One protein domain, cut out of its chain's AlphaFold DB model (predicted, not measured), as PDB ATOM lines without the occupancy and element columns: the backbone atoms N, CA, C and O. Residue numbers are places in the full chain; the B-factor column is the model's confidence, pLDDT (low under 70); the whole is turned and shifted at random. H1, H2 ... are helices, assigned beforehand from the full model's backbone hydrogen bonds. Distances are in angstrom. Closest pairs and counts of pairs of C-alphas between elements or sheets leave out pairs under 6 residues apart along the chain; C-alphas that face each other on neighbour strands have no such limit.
ATOM      1  N   GLY A  68       5.668  41.230  88.037       96.25
ATOM      2  CA  GLY A  68       6.786  42.018  87.510       96.25
ATOM      3  C   GLY A  68       7.274  41.508  86.150       96.25
ATOM      4  O   GLY A  68       7.356  42.282  85.196       96.25
ATOM      5  N   ALA A  69       7.539  40.202  86.045       95.38
ATOM      6  CA  ALA A  69       7.972  39.580  84.794       95.38
ATOM      7  C   ALA A  69       6.857  39.597  83.741       95.38
ATOM      8  O   ALA A  69       7.122  39.893  82.576       95.38
ATOM      9  N   TYR A  70       5.607  39.371  84.158       94.44
ATOM     10  CA  TYR A  70       4.442  39.479  83.283       94.44
ATOM     11  C   TYR A  70       4.335  40.872  82.648       94.44
ATOM     12  O   TYR A  70       4.279  40.998  81.425       94.44
ATOM     13  N   VAL A  71       4.346  41.937  83.460       97.31
ATOM     14  CA  VAL A  71       4.235  43.318  82.962       97.31
ATOM     15  C   VAL A  71       5.412  43.664  82.054       97.31
ATOM     16  O   VAL A  71       5.201  44.270  81.003       97.31
ATOM     17  N   GLN A  72       6.626  43.241  82.411       97.00
ATOM     18  CA  GLN A  72       7.802  43.476  81.580       97.00
ATOM     19  C   GLN A  72       7.673  42.788  80.213       97.00
ATOM     20  O   GLN A  72       7.807  43.453  79.190       97.00
ATOM     21  N   GLY A  73       7.294  41.507  80.170       97.44
ATOM     22  CA  GLY A  73       7.084  40.793  78.906       97.44
ATOM     23  C   GLY A  73       5.976  41.413  78.047       97.44
ATOM     24  O   GLY A  73       6.107  41.516  76.827       97.44
ATOM     25  N   ARG A  74       4.896  41.902  78.671       97.25
ATOM     26  CA  ARG A  74       3.826  42.637  77.971       97.25
ATOM     27  C   ARG A  74       4.321  43.958  77.388       97.25
ATOM     28  O   ARG A  74       3.913  44.303  76.277       97.25
ATOM     29  N   ARG A  75       5.183  44.676  78.112       97.94
ATOM     30  CA  ARG A  75       5.807  45.919  77.649       97.94
ATOM     31  C   ARG A  75       6.750  45.657  76.480       97.94
ATOM     32  O   ARG A  75       6.613  46.313  75.456       97.94
ATOM     33  N   ASP A  76       7.621  44.661  76.579       98.00
ATOM     34  CA  ASP A  76       8.567  44.328  75.511       98.00
ATOM     35  C   ASP A  76       7.834  43.891  74.231       98.00
ATOM     36  O   ASP A  76       8.133  44.368  73.138       98.00
ATOM     37  N   ALA A  77       6.783  43.073  74.362       97.12
ATOM     38  CA  ALA A  77       5.927  42.692  73.237       97.12
ATOM     39  C   ALA A  77       5.125  43.871  72.650       97.12
ATOM     40  O   ALA A  77       4.698  43.825  71.495       97.12
ATOM     41  N   PHE A  78       4.845  44.911  73.438       97.88
ATOM     42  CA  PHE A  78       4.241  46.143  72.935       97.88
ATOM     43  C   PHE A  78       5.258  46.974  72.148       97.88
ATOM     44  O   PHE A  78       4.964  47.339  71.012       97.88
ATOM     45  N   GLU A  79       6.445  47.214  72.705       98.06
ATOM     46  CA  GLU A  79       7.502  47.993  72.048       98.06
ATOM     47  C   GLU A  79       7.959  47.337  70.739       98.06
ATOM     48  O   GLU A  79       8.119  48.028  69.735       98.06
ATOM     49  N   ALA A  80       8.072  46.003  70.702       97.56
ATOM     50  CA  ALA A  80       8.384  45.266  69.476       97.56
ATOM     51  C   ALA A  80       7.322  45.495  68.384       97.56
ATOM     52  O   ALA A  80       7.648  45.916  67.277       97.56
ATOM     53  N   ARG A  81       6.032  45.327  68.717       97.25
ATOM     54  CA  ARG A  81       4.930  45.593  67.773       97.25
ATOM     55  C   ARG A  81       4.884  47.054  67.327       97.25
ATOM     56  O   ARG A  81       4.521  47.330  66.187       97.25
ATOM     57  N   LEU A  82       5.222  47.992  68.212       97.62
ATOM     58  CA  LEU A  82       5.279  49.414  67.889       97.62
ATOM     59  C   LEU A  82       6.434  49.729  66.930       97.62
ATOM     60  O   LEU A  82       6.253  50.522  66.005       97.62
ATOM     61  N   ALA A  83       7.601  49.112  67.124       97.38
ATOM     62  CA  ALA A  83       8.733  49.235  66.212       97.38
ATOM     63  C   ALA A  83       8.390  48.673  64.822       97.38
ATOM     64  O   ALA A  83       8.575  49.376  63.829       97.38
ATOM     65  N   ASP A  84       7.798  47.475  64.758       95.44
ATOM     66  CA  ASP A  84       7.352  46.861  63.501       95.44
ATOM     67  C   ASP A  84       6.327  47.744  62.772       95.44
ATOM     68  O   ASP A  84       6.433  47.969  61.565       95.44
ATOM     69  N   ALA A  85       5.359  48.308  63.503       95.69
ATOM     70  CA  ALA A  85       4.351  49.202  62.937       95.69
ATOM     71  C   ALA A  85       4.958  50.493  62.361       95.69
ATOM     72  O   ALA A  85       4.522  50.962  61.309       95.69
ATOM     73  N   ARG A  86       5.973  51.067  63.021       97.19
ATOM     74  CA  ARG A  86       6.693  52.250  62.517       97.19
ATOM     75  C   ARG A  86       7.503  51.928  61.265       97.19
ATOM     76  O   ARG A  86       7.418  52.674  60.296       97.19
ATOM     77  N   ALA A  87       8.208  50.798  61.253       92.81
ATOM     78  CA  ALA A  87       8.968  50.357  60.087       92.81
ATOM     79  C   ALA A  87       8.048  50.103  58.880       92.81
ATOM     80  O   ALA A  87       8.354  50.501  57.754       92.81
ATOM     81  N   LEU A  88       6.876  49.502  59.119       92.00
ATOM     82  CA  LEU A  88       5.840  49.354  58.103       92.00
ATOM     83  C   LEU A  88       5.355  50.717  57.593       92.00
ATOM     84  O   LEU A  88       5.269  50.912  56.384       92.00
ATOM     85  N   ALA A  89       5.061  51.663  58.488       92.69
ATOM     86  CA  ALA A  89       4.604  52.995  58.099       92.69
ATOM     87  C   ALA A  89       5.631  53.721  57.215       92.69
ATOM     88  O   ALA A  89       5.260  54.260  56.175       92.69
ATOM     89  N   GLU A  90       6.916  53.682  57.574       91.62
ATOM     90  CA  GLU A  90       8.001  54.238  56.755       91.62
ATOM     91  C   GLU A  90       8.063  53.573  55.373       91.62
ATOM     92  O   GLU A  90       8.116  54.260  54.353       91.62
ATOM     93  N   CYS A  91       7.969  52.241  55.322       89.94
ATOM     94  CA  CYS A  91       7.945  51.489  54.069       89.94
ATOM     95  C   CYS A  91       6.770  51.899  53.165       89.94
ATOM     96  O   CYS A  91       6.959  52.122  51.968       89.94
ATOM     97  N   LEU A  92       5.568  52.047  53.730       91.25
ATOM     98  CA  LEU A  92       4.376  52.454  52.984       91.25
ATOM     99  C   LEU A  92       4.471  53.902  52.495       91.25
ATOM    100  O   LEU A  92       4.114  54.170  51.350       91.25
ATOM    101  N   VAL A  93       4.984  54.823  53.315       90.50
ATOM    102  CA  VAL A  93       5.190  56.231  52.929       90.50
ATOM    103  C   VAL A  93       6.165  56.350  51.759       90.50
ATOM    104  O   VAL A  93       5.941  57.154  50.855       90.50
ATOM    105  N   GLU A  94       7.229  55.551  51.742       87.19
ATOM    106  CA  GLU A  94       8.156  55.529  50.610       87.19
ATOM    107  C   GLU A  94       7.530  54.872  49.375       87.19
ATOM    108  O   GLU A  94       7.654  55.402  48.269       87.19
ATOM    109  N   ALA A  95       6.779  53.781  49.548       86.94
ATOM    110  CA  ALA A  95       6.072  53.132  48.446       86.94
ATOM    111  C   ALA A  95       5.017  54.048  47.807       86.94
ATOM    112  O   ALA A  95       4.848  54.020  46.597       86.94
ATOM    113  N   MET A  96       4.350  54.915  48.571       88.19
ATOM    114  CA  MET A  96       3.412  55.895  48.008       88.19
ATOM    115  C   MET A  96       4.068  56.849  47.003       88.19
ATOM    116  O   MET A  96       3.401  57.292  46.066       88.19
ATOM    117  N   LYS A  97       5.354  57.174  47.192       83.19
ATOM    118  CA  LYS A  97       6.107  58.123  46.355       83.19
ATOM    119  C   LYS A  97       6.717  57.467  45.113       83.19
ATOM    120  O   LYS A  97       6.964  58.162  44.131       83.19
ATOM    121  N   ASP A  98       6.963  56.161  45.150       77.19
ATOM    122  CA  ASP A  98       7.602  55.396  44.073       77.19
ATOM    123  C   ASP A  98       6.547  54.647  43.234       77.19
ATOM    124  O   ASP A  98       5.504  54.234  43.726       77.19
ATOM    125  N   GLU A  99       6.812  54.448  41.946       69.31
ATOM    126  CA  GLU A  99       6.018  53.554  41.088       69.31
ATOM    127  C   GLU A  99       6.348  52.071  41.368       69.31
ATOM    128  O   GLU A  99       5.618  51.166  40.969       69.31
ATOM    129  N   ARG A 100       7.451  51.788  42.079       70.81
ATOM    130  CA  ARG A 100       7.874  50.432  42.469       70.81
ATOM    131  C   ARG A 100       7.193  49.951  43.752       70.81
ATOM    132  O   ARG A 100       7.851  49.653  44.751       70.81
ATOM    133  N   LEU A 101       5.873  49.791  43.696       75.81
ATOM    134  CA  LEU A 101       5.047  49.379  44.843       75.81
ATOM    135  C   LEU A 101       5.416  48.003  45.429       75.81
ATOM    136  O   LEU A 101       5.097  47.724  46.579       75.81
ATOM    137  N   MET A 102       6.171  47.177  44.696       67.25
ATOM    138  CA  MET A 102       6.685  45.880  45.166       67.25
ATOM    139  C   MET A 102       7.692  45.949  46.312       67.25
ATOM    140  O   MET A 102       8.037  44.916  46.880       67.25
ATOM    141  N   ARG A 103       8.194  47.139  46.656       72.81
ATOM    142  CA  ARG A 103       9.014  47.299  47.864       72.81
ATOM    143  C   ARG A 103       8.175  47.243  49.143       72.81
ATOM    144  O   ARG A 103       8.752  47.062  50.211       72.81
ATOM    145  N   ALA A 104       6.852  47.384  49.038       81.12
ATOM    146  CA  ALA A 104       5.934  47.230  50.155       81.12
ATOM    147  C   ALA A 104       5.557  45.756  50.386       81.12
ATOM    148  O   ALA A 104       5.550  44.961  49.441       81.12
ATOM    149  N   PRO A 105       5.183  45.373  51.620       85.88
ATOM    150  CA  PRO A 105       4.638  44.047  51.880       85.88
ATOM    151  C   PRO A 105       3.378  43.792  51.046       85.88
ATOM    152  O   PRO A 105       2.520  44.668  50.908       85.88
ATOM    153  N   HIS A 106       3.253  42.578  50.508       85.25
ATOM    154  CA  HIS A 106       2.301  42.272  49.439       85.25
ATOM    155  C   HIS A 106       0.829  42.500  49.822       85.25
ATOM    156  O   HIS A 106       0.045  42.935  48.982       85.25
ATOM    157  N   TRP A 107       0.460  42.324  51.096       90.38
ATOM    158  CA  TRP A 107      -0.894  42.619  51.588       90.38
ATOM    159  C   TRP A 107      -1.289  44.099  51.500       90.38
ATOM    160  O   TRP A 107      -2.473  44.411  51.543       90.38
ATOM    161  N   HIS A 108      -0.328  45.014  51.358       91.81
ATOM    162  CA  HIS A 108      -0.595  46.448  51.237       91.81
ATOM    163  C   HIS A 108      -0.548  46.958  49.794       91.81
ATOM    164  O   HIS A 108      -0.972  48.082  49.538       91.81
ATOM    165  N   ILE A 109      -0.078  46.146  48.842       90.75
ATOM    166  CA  ILE A 109       0.011  46.523  47.425       90.75
ATOM    167  C   ILE A 109      -1.360  46.919  46.841       90.75
ATOM    168  O   ILE A 109      -1.433  47.991  46.235       90.75
ATOM    169  N   PRO A 110      -2.454  46.149  47.043       92.12
ATOM    170  CA  PRO A 110      -3.800  46.555  46.628       92.12
ATOM    171  C   PRO A 110      -4.193  47.959  47.083       92.12
ATOM    172  O   PRO A 110      -4.660  48.788  46.297       92.12
ATOM    173  N   TRP A 111      -3.965  48.237  48.367       93.44
ATOM    174  CA  TRP A 111      -4.293  49.516  48.970       93.44
ATOM    175  C   TRP A 111      -3.407  50.644  48.436       93.44
ATOM    176  O   TRP A 111      -3.917  51.733  48.197       93.44
ATOM    177  N   LEU A 112      -2.120  50.395  48.180       92.75
ATOM    178  CA  LEU A 112      -1.207  51.390  47.608       92.75
ATOM    179  C   LEU A 112      -1.629  51.823  46.199       92.75
ATOM    180  O   LEU A 112      -1.681  53.025  45.940       92.75
ATOM    181  N   TYR A 113      -1.994  50.885  45.316       91.75
ATOM    182  CA  TYR A 113      -2.531  51.237  43.992       91.75
ATOM    183  C   TYR A 113      -3.813  52.061  44.114       91.75
ATOM    184  O   TYR A 113      -3.984  53.059  43.412       91.75
ATOM    185  N   ARG A 114      -4.703  51.682  45.041       91.19
ATOM    186  CA  ARG A 114      -5.944  52.424  45.271       91.19
ATOM    187  C   ARG A 114      -5.677  53.833  45.789       91.19
ATOM    188  O   ARG A 114      -6.222  54.792  45.253       91.19
ATOM    189  N   TRP A 115      -4.814  53.960  46.793       92.94
ATOM    190  CA  TRP A 115      -4.428  55.243  47.365       92.94
ATOM    191  C   TRP A 115      -3.836  56.158  46.294       92.94
ATOM    192  O   TRP A 115      -4.254  57.310  46.188       92.94
ATOM    193  N   ARG A 116      -2.927  55.645  45.456       91.88
ATOM    194  CA  ARG A 116      -2.307  56.414  44.370       91.88
ATOM    195  C   ARG A 116      -3.323  56.844  43.319       91.88
ATOM    196  O   ARG A 116      -3.310  58.008  42.939       91.88
ATOM    197  N   ALA A 117      -4.236  55.966  42.909       90.44
ATOM    198  CA  ALA A 117      -5.314  56.334  41.990       90.44
ATOM    199  C   ALA A 117      -6.210  57.446  42.568       90.44
ATOM    200  O   ALA A 117      -6.523  58.408  41.868       90.44
ATOM    201  N   ASP A 118      -6.566  57.345  43.852       90.81
ATOM    202  CA  ASP A 118      -7.453  58.298  44.524       90.81
ATOM    203  C   ASP A 118      -6.762  59.654  44.824       90.81
ATOM    204  O   ASP A 118      -7.437  60.683  44.837       90.81
ATOM    205  N   HIS A 119      -5.438  59.689  45.052       92.44
ATOM    206  CA  HIS A 119      -4.713  60.900  45.493       92.44
ATOM    207  C   HIS A 119      -3.804  61.535  44.433       92.44
ATOM    208  O   HIS A 119      -3.592  62.746  44.462       92.44
ATOM    209  N   LEU A 120      -3.240  60.742  43.520       90.50
ATOM    210  CA  LEU A 120      -2.357  61.216  42.446       90.50
ATOM    211  C   LEU A 120      -3.089  61.320  41.100       90.50
ATOM    212  O   LEU A 120      -2.575  61.934  40.167       90.50
ATOM    213  N   GLY A 121      -4.294  60.753  41.008       88.00
ATOM    214  CA  GLY A 121      -5.175  60.870  39.853       88.00
ATOM    215  C   GLY A 121      -4.963  59.800  38.771       88.00
ATOM    216  O   GLY A 121      -4.115  58.909  38.895       88.00
ATOM    217  N   PRO A 122      -5.748  59.878  37.680       86.94
ATOM    218  CA  PRO A 122      -5.829  58.826  36.664       86.94
ATOM    219  C   PRO A 122      -4.525  58.620  35.879       86.94
ATOM    220  O   PRO A 122      -4.218  57.493  35.502       86.94
ATOM    221  N   GLU A 123      -3.718  59.666  35.676       89.25
ATOM    222  CA  GLU A 123      -2.417  59.552  34.995       89.25
ATOM    223  C   GLU A 123      -1.414  58.705  35.790       89.25
ATOM    224  O   GLU A 123      -0.626  57.953  35.217       89.25
ATOM    225  N   ALA A 124      -1.439  58.798  37.125       88.81
ATOM    226  CA  ALA A 124      -0.613  57.951  37.979       88.81
ATOM    227  C   ALA A 124      -1.087  56.492  37.929       88.81
ATOM    228  O   ALA A 124      -0.265  55.598  37.768       88.81
ATOM    229  N   ALA A 125      -2.404  56.260  37.976       88.38
ATOM    230  CA  ALA A 125      -2.982  54.920  37.872       88.38
ATOM    231  C   ALA A 125      -2.681  54.237  36.522       88.38
ATOM    232  O   ALA A 125      -2.461  53.026  36.481       88.38
ATOM    233  N   ALA A 126      -2.641  55.003  35.426       89.50
ATOM    234  CA  ALA A 126      -2.259  54.497  34.109       89.50
ATOM    235  C   ALA A 126      -0.780  54.072  34.065       89.50
ATOM    236  O   ALA A 126      -0.483  52.958  33.638       89.50
ATOM    237  N   ARG A 127       0.137  54.899  34.589       90.62
ATOM    238  CA  ARG A 127       1.567  54.543  34.705       90.62
ATOM    239  C   ARG A 127       1.796  53.320  35.589       90.62
ATOM    240  O   ARG A 127       2.589  52.446  35.257       90.62
ATOM    241  N   ASP A 128       1.075  53.249  36.700       90.94
ATOM    242  CA  ASP A 128       1.087  52.118  37.623       90.94
ATOM    243  C   ASP A 128       0.672  50.812  36.911       90.94
ATOM    244  O   ASP A 128       1.326  49.778  37.079       90.94
ATOM    245  N   ARG A 129      -0.360  50.866  36.055       90.06
ATOM    246  CA  ARG A 129      -0.783  49.743  35.200       90.06
ATOM    247  C   ARG A 129       0.294  49.361  34.192       90.06
ATOM    248  O   ARG A 129       0.646  48.187  34.100       90.06
ATOM    249  N   GLU A 130       0.803  50.329  33.433       90.44
ATOM    250  CA  GLU A 130       1.848  50.104  32.425       90.44
ATOM    251  C   GLU A 130       3.069  49.428  33.047       90.44
ATOM    252  O   GLU A 130       3.551  48.424  32.524       90.44
ATOM    253  N   ARG A 131       3.503  49.905  34.217       88.94
ATOM    254  CA  ARG A 131       4.603  49.304  34.969       88.94
ATOM    255  C   ARG A 131       4.280  47.883  35.418       88.94
ATOM    256  O   ARG A 131       5.131  47.005  35.309       88.94
ATOM    257  N   ALA A 132       3.081  47.639  35.943       89.25
ATOM    258  CA  ALA A 132       2.695  46.307  36.400       89.25
ATOM    259  C   ALA A 132       2.713  45.277  35.257       89.25
ATOM    260  O   ALA A 132       3.135  44.137  35.462       89.25
ATOM    261  N   VAL A 133       2.310  45.702  34.055       88.56
ATOM    262  CA  VAL A 133       2.380  44.907  32.824       88.56
ATOM    263  C   VAL A 133       3.828  44.730  32.357       88.56
ATOM    264  O   VAL A 133       4.236  43.602  32.094       88.56
ATOM    265  N   GLU A 134       4.624  45.804  32.310       90.00
ATOM    266  CA  GLU A 134       6.053  45.777  31.939       90.00
ATOM    267  C   GLU A 134       6.846  44.789  32.806       90.00
ATOM    268  O   GLU A 134       7.672  44.027  32.309       90.00
ATOM    269  N   MET A 135       6.559  44.769  34.109       86.81
ATOM    270  CA  MET A 135       7.218  43.893  35.078       86.81
ATOM    271  C   MET A 135       6.668  42.458  35.081       86.81
ATOM    272  O   MET A 135       7.188  41.615  35.814       86.81
ATOM    273  N   GLY A 136       5.625  42.167  34.296       85.94
ATOM    274  CA  GLY A 136       5.031  40.834  34.187       85.94
ATOM    275  C   GLY A 136       4.371  40.347  35.477       85.94
ATOM    276  O   GLY A 136       4.419  39.154  35.782       85.94
ATOM    277  N   TYR A 137       3.786  41.248  36.274       86.19
ATOM    278  CA  TYR A 137       3.132  40.843  37.514       86.19
ATOM    279  C   TYR A 137       1.875  40.018  37.234       86.19
ATOM    280  O   TYR A 137       0.958  40.462  36.548       86.19
ATOM    281  N   VAL A 138       1.795  38.829  37.838       84.00
ATOM    282  CA  VAL A 138       0.708  37.856  37.613       84.00
ATOM    283  C   VAL A 138      -0.682  38.362  38.022       84.00
ATOM    284  O   VAL A 138      -1.690  37.808  37.597       84.00
ATOM    285  N   TRP A 139      -0.749  39.406  38.848       83.19
ATOM    286  CA  TRP A 139      -1.990  40.069  39.256       83.19
ATOM    287  C   TRP A 139      -2.335  41.299  38.410       83.19
ATOM    288  O   TRP A 139      -3.415  41.857  38.594       83.19
ATOM    289  N   ALA A 140      -1.458  41.739  37.497       83.19
ATOM    290  CA  ALA A 140      -1.674  42.960  36.723       83.19
ATOM    291  C   ALA A 140      -2.976  42.893  35.915       83.19
ATOM    292  O   ALA A 140      -3.771  43.817  35.946       83.19
ATOM    293  N   GLU A 141      -3.282  41.770  35.273       81.00
ATOM    294  CA  GLU A 141      -4.536  41.629  34.516       81.00
ATOM    295  C   GLU A 141      -5.785  41.556  35.409       81.00
ATOM    296  O   GLU A 141      -6.889  41.864  34.968       81.00
ATOM    297  N   ALA A 142      -5.627  41.173  36.679       87.00
ATOM    298  CA  ALA A 142      -6.737  41.041  37.616       87.00
ATOM    299  C   ALA A 142      -7.080  42.359  38.329       87.00
ATOM    300  O   ALA A 142      -8.198  42.517  38.820       87.00
ATOM    301  N   PHE A 143      -6.133  43.297  38.411       90.94
ATOM    302  CA  PHE A 143      -6.294  44.539  39.173       90.94
ATOM    303  C   PHE A 143      -7.083  45.609  38.424       90.94
ATOM    304  O   PHE A 143      -7.847  46.352  39.045       90.94
ATOM    305  N   TRP A 144      -6.929  45.669  37.106       90.50
ATOM    306  CA  TRP A 144      -7.648  46.607  36.253       90.50
ATOM    307  C   TRP A 144      -8.784  45.896  35.505       90.50
ATOM    308  O   TRP A 144      -8.765  44.679  35.302       90.50
ATOM    309  N   ASP A 145      -9.835  46.634  35.167       87.62
ATOM    310  CA  ASP A 145     -10.874  46.171  34.251       87.62
ATOM    311  C   ASP A 145     -10.511  46.462  32.784       87.62
ATOM    312  O   ASP A 145      -9.409  46.925  32.469       87.62
ATOM    313  N   GLU A 146     -11.425  46.126  31.873       85.19
ATOM    314  CA  GLU A 146     -11.241  46.295  30.427       85.19
ATOM    315  C   GLU A 146     -11.061  47.770  30.037       85.19
ATOM    316  O   GLU A 146     -10.263  48.078  29.149       85.19
ATOM    317  N   ASP A 147     -11.711  48.679  30.769       85.19
ATOM    318  CA  ASP A 147     -11.618  50.128  30.582       85.19
ATOM    319  C   ASP A 147     -10.338  50.719  31.202       85.19
ATOM    320  O   ASP A 147     -10.024  51.898  31.025       85.19
ATOM    321  N   GLY A 148      -9.553  49.901  31.911       82.88
ATOM    322  CA  GLY A 148      -8.330  50.321  32.581       82.88
ATOM    323  C   GLY A 148      -8.562  51.022  33.913       82.88
ATOM    324  O   GLY A 148      -7.634  51.652  34.424       82.88
ATOM    325  N   ALA A 149      -9.755  50.909  34.495       86.50
ATOM    326  CA  ALA A 149     -10.029  51.371  35.843       86.50
ATOM    327  C   ALA A 149      -9.635  50.302  36.874       86.50
ATOM    328  O   ALA A 149      -9.740  49.097  36.647       86.50
ATOM    329  N   LEU A 150      -9.148  50.749  38.035       90.25
ATOM    330  CA  LEU A 150      -8.776  49.849  39.122       90.25
ATOM    331  C   LEU A 150     -10.041  49.247  39.752       90.25
ATOM    332  O   LEU A 150     -10.936  49.976  40.196       90.25
ATOM    333  N   ARG A 151     -10.091  47.916  39.852       90.50
ATOM    334  CA  ARG A 151     -11.197  47.205  40.500       90.50
ATOM    335  C   ARG A 151     -11.294  47.564  41.996       90.50
ATOM    336  O   ARG A 151     -10.328  48.043  42.595       90.50
ATOM    337  N   PRO A 152     -12.455  47.336  42.641       89.81
ATOM    338  CA  PRO A 152     -12.629  47.627  44.064       89.81
ATOM    339  C   PRO A 152     -11.616  46.896  44.955       89.81
ATOM    340  O   PRO A 152     -11.317  45.728  44.712       89.81
ATOM    341  N   LEU A 153     -11.167  47.544  46.039       90.00
ATOM    342  CA  LEU A 153     -10.106  47.037  46.924       90.00
ATOM    343  C   LEU A 153     -10.347  45.597  47.409       90.00
ATOM    344  O   LEU A 153      -9.447  44.772  47.335       90.00
ATOM    345  N   TYR A 154     -11.582  45.251  47.789       86.94
ATOM    346  CA  TYR A 154     -11.904  43.891  48.239       86.94
ATOM    347  C   TYR A 154     -11.634  42.814  47.170       86.94
ATOM    348  O   TYR A 154     -11.321  41.675  47.506       86.94
ATOM    349  N   ARG A 155     -11.760  43.144  45.873       89.44
ATOM    350  CA  ARG A 155     -11.417  42.224  44.774       89.44
ATOM    351  C   ARG A 155      -9.911  42.048  44.674       89.44
ATOM    352  O   ARG A 155      -9.451  40.925  44.524       89.44
ATOM    353  N   LEU A 156      -9.170  43.144  44.792       90.81
ATOM    354  CA  LEU A 156      -7.712  43.133  44.759       90.81
ATOM    355  C   LEU A 156      -7.141  42.313  45.928       90.81
ATOM    356  O   LEU A 156      -6.284  41.459  45.720       90.81
ATOM    357  N   ASP A 157      -7.678  42.504  47.138       90.38
ATOM    358  CA  ASP A 157      -7.293  41.744  48.334       90.38
ATOM    359  C   ASP A 157      -7.582  40.242  48.175       90.38
ATOM    360  O   ASP A 157      -6.758  39.402  48.543       90.38
ATOM    361  N   ALA A 158      -8.730  39.887  47.582       87.94
ATOM    362  CA  ALA A 158      -9.062  38.495  47.280       87.94
ATOM    363  C   ALA A 158      -8.082  37.869  46.279       87.94
ATOM    364  O   ALA A 158      -7.695  36.712  46.448       87.94
ATOM    365  N   GLU A 159      -7.653  38.619  45.263       89.81
ATOM    366  CA  GLU A 159      -6.664  38.137  44.297       89.81
ATOM    367  C   GLU A 159      -5.284  37.953  44.926       89.81
ATOM    368  O   GLU A 159      -4.651  36.920  44.702       89.81
ATOM    369  N   MET A 160      -4.848  38.870  45.796       89.25
ATOM    370  CA  MET A 160      -3.614  38.670  46.563       89.25
ATOM    371  C   MET A 160      -3.696  37.415  47.436       89.25
ATOM    372  O   MET A 160      -2.756  36.621  47.468       89.25
ATOM    373  N   ALA A 161      -4.831  37.178  48.100       88.94
ATOM    374  CA  ALA A 161      -5.029  35.976  48.908       88.94
ATOM    375  C   ALA A 161      -5.003  34.692  48.059       88.94
ATOM    376  O   ALA A 161      -4.431  33.686  48.481       88.94
ATOM    377  N   ARG A 162      -5.574  34.730  46.847       87.69
ATOM    378  CA  ARG A 162      -5.558  33.606  45.897       87.69
ATOM    379  C   ARG A 162      -4.148  33.295  45.393       87.69
ATOM    380  O   ARG A 162      -3.818  32.124  45.217       87.69
ATOM    381  N   LEU A 163      -3.336  34.320  45.147       88.06
ATOM    382  CA  LEU A 163      -1.965  34.179  44.649       88.06
ATOM    383  C   LEU A 163      -0.981  33.746  45.739       88.06
ATOM    384  O   LEU A 163      -0.014  33.046  45.445       88.06
ATOM    385  N   HIS A 164      -1.267  34.090  46.997       87.62
ATOM    386  CA  HIS A 164      -0.438  33.769  48.159       87.62
ATOM    387  C   HIS A 164      -1.192  32.911  49.197       87.62
ATOM    388  O   HIS A 164      -1.286  33.293  50.369       87.62
ATOM    389  N   PRO A 165      -1.712  31.720  48.834       85.81
ATOM    390  CA  PRO A 165      -2.641  30.969  49.684       85.81
ATOM    391  C   PRO A 165      -2.013  30.529  51.012       85.81
ATOM    392  O   PRO A 165      -2.661  30.565  52.055       85.81
ATOM    393  N   GLN A 166      -0.732  30.149  51.006       86.50
ATOM    394  CA  GLN A 166      -0.039  29.713  52.222       86.50
ATOM    395  C   GLN A 166       0.343  30.873  53.143       86.50
ATOM    396  O   GLN A 166       0.422  30.706  54.359       86.50
ATOM    397  N   GLU A 167       0.615  32.049  52.583       88.00
ATOM    398  CA  GLU A 167       0.889  33.250  53.374       88.00
ATOM    399  C   GLU A 167      -0.410  33.791  53.968       88.00
ATOM    400  O   GLU A 167      -0.439  34.128  55.149       88.00
ATOM    401  N   TRP A 168      -1.503  33.763  53.199       89.06
ATOM    402  CA  TRP A 168      -2.834  34.123  53.680       89.06
ATOM    403  C   TRP A 168      -3.254  33.239  54.854       89.06
ATOM    404  O   TRP A 168      -3.615  33.753  55.912       89.06
ATOM    405  N   ARG A 169      -3.126  31.910  54.715       88.75
ATOM    406  CA  ARG A 169      -3.418  30.950  55.794       88.75
ATOM    407  C   ARG A 169      -2.640  31.264  57.066       88.75
ATOM    408  O   ARG A 169      -3.226  31.272  58.145       88.75
ATOM    409  N   ARG A 170      -1.339  31.548  56.935       88.44
ATOM    410  CA  ARG A 170      -0.485  31.943  58.061       88.44
ATOM    411  C   ARG A 170      -0.959  33.251  58.695       88.44
ATOM    412  O   ARG A 170      -1.051  33.317  59.915       88.44
ATOM    413  N   ALA A 171      -1.310  34.252  57.889       88.25
ATOM    414  CA  ALA A 171      -1.752  35.560  58.366       88.25
ATOM    415  C   ALA A 171      -3.074  35.503  59.153       88.25
ATOM    416  O   ALA A 171      -3.206  36.178  60.170       88.25
ATOM    417  N   VAL A 172      -4.037  34.679  58.726       87.38
ATOM    418  CA  VAL A 172      -5.321  34.514  59.437       87.38
ATOM    419  C   VAL A 172      -5.282  33.430  60.525       87.38
ATOM    420  O   VAL A 172      -6.291  33.179  61.179       87.38
ATOM    421  N   GLY A 173      -4.131  32.775  60.718       89.56
ATOM    422  CA  GLY A 173      -3.937  31.749  61.741       89.56
ATOM    423  C   GLY A 173      -4.634  30.417  61.451       89.56
ATOM    424  O   GLY A 173      -5.004  29.722  62.395       89.56
TER     425      GLY A 173
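What this domain is: This is residues 68 to 173 of the 208 residues of an uncharacterized protein of Brevundimonas sp. Bb-A (UniProt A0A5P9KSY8). One long helix, H1, sticks out as an arm with residues 68 to 87 from a small body of shorter helices. In the body H2 packs on the far part of H1, on H3 and on H5, short H4 joins H3 to H5, and H6 turns off beyond H5. The printed part has 106 residues with six named helices, H1 to H6 in chain order, and no named strand: all helix. It is loose, with a radius of gyration of the C-alphas of 16.8 A, and spans 60 by 28 by 22 A, the arm making the length.

How they stand to each other: Start with H1, residues 68 to 97; with residues 92 to 96 alone it touches the hub H2, residues 106 to 120, closest at C-alphas 96 and 112, 6.5 A, at a steep tilt of 48 degrees. H2 and H3, residues 122 to 134, form a helical hairpin, touching at C-alphas 117 and 125, 4.9 A. H4, residues 140 to 143, touches H3 at C-alphas 132 and 140, 5.5 A. H5, residues 153 to 163, touches H4 at C-alphas 143 and 156, 5.9 A. H5 also touches H2, opposite ways at a shallow tilt of 30 degrees, C-alphas 110 and 156 being 5.5 A apart. H6, residues 165 to 171, is close to H5 but not clearly touching, C-alphas 161 and 168 being 5.6 A apart. Every O i to N i+4 pair is within hydrogen-bond range in H3, H5 and H6, 25 of 26 in H1 and 9 of 11 in H2; H4 is too short for such a pair.

Where its parts are: Find C-alpha 68 at (6.786, 42.018, 87.510); from there H1 runs 44.2 A to C-alpha 97. H2 spans 20.7 A, H3 18.3 A and H5 15.4 A. H6 ends at C-alpha 171, (-1.752, 35.560, 58.366).

The domain as a whole: The C-alphas farthest apart, Gly 68 and Asp 147, are 60.4 A apart. The printed part has no cut and no long link. Residues 99 and 102 have pLDDT under 70.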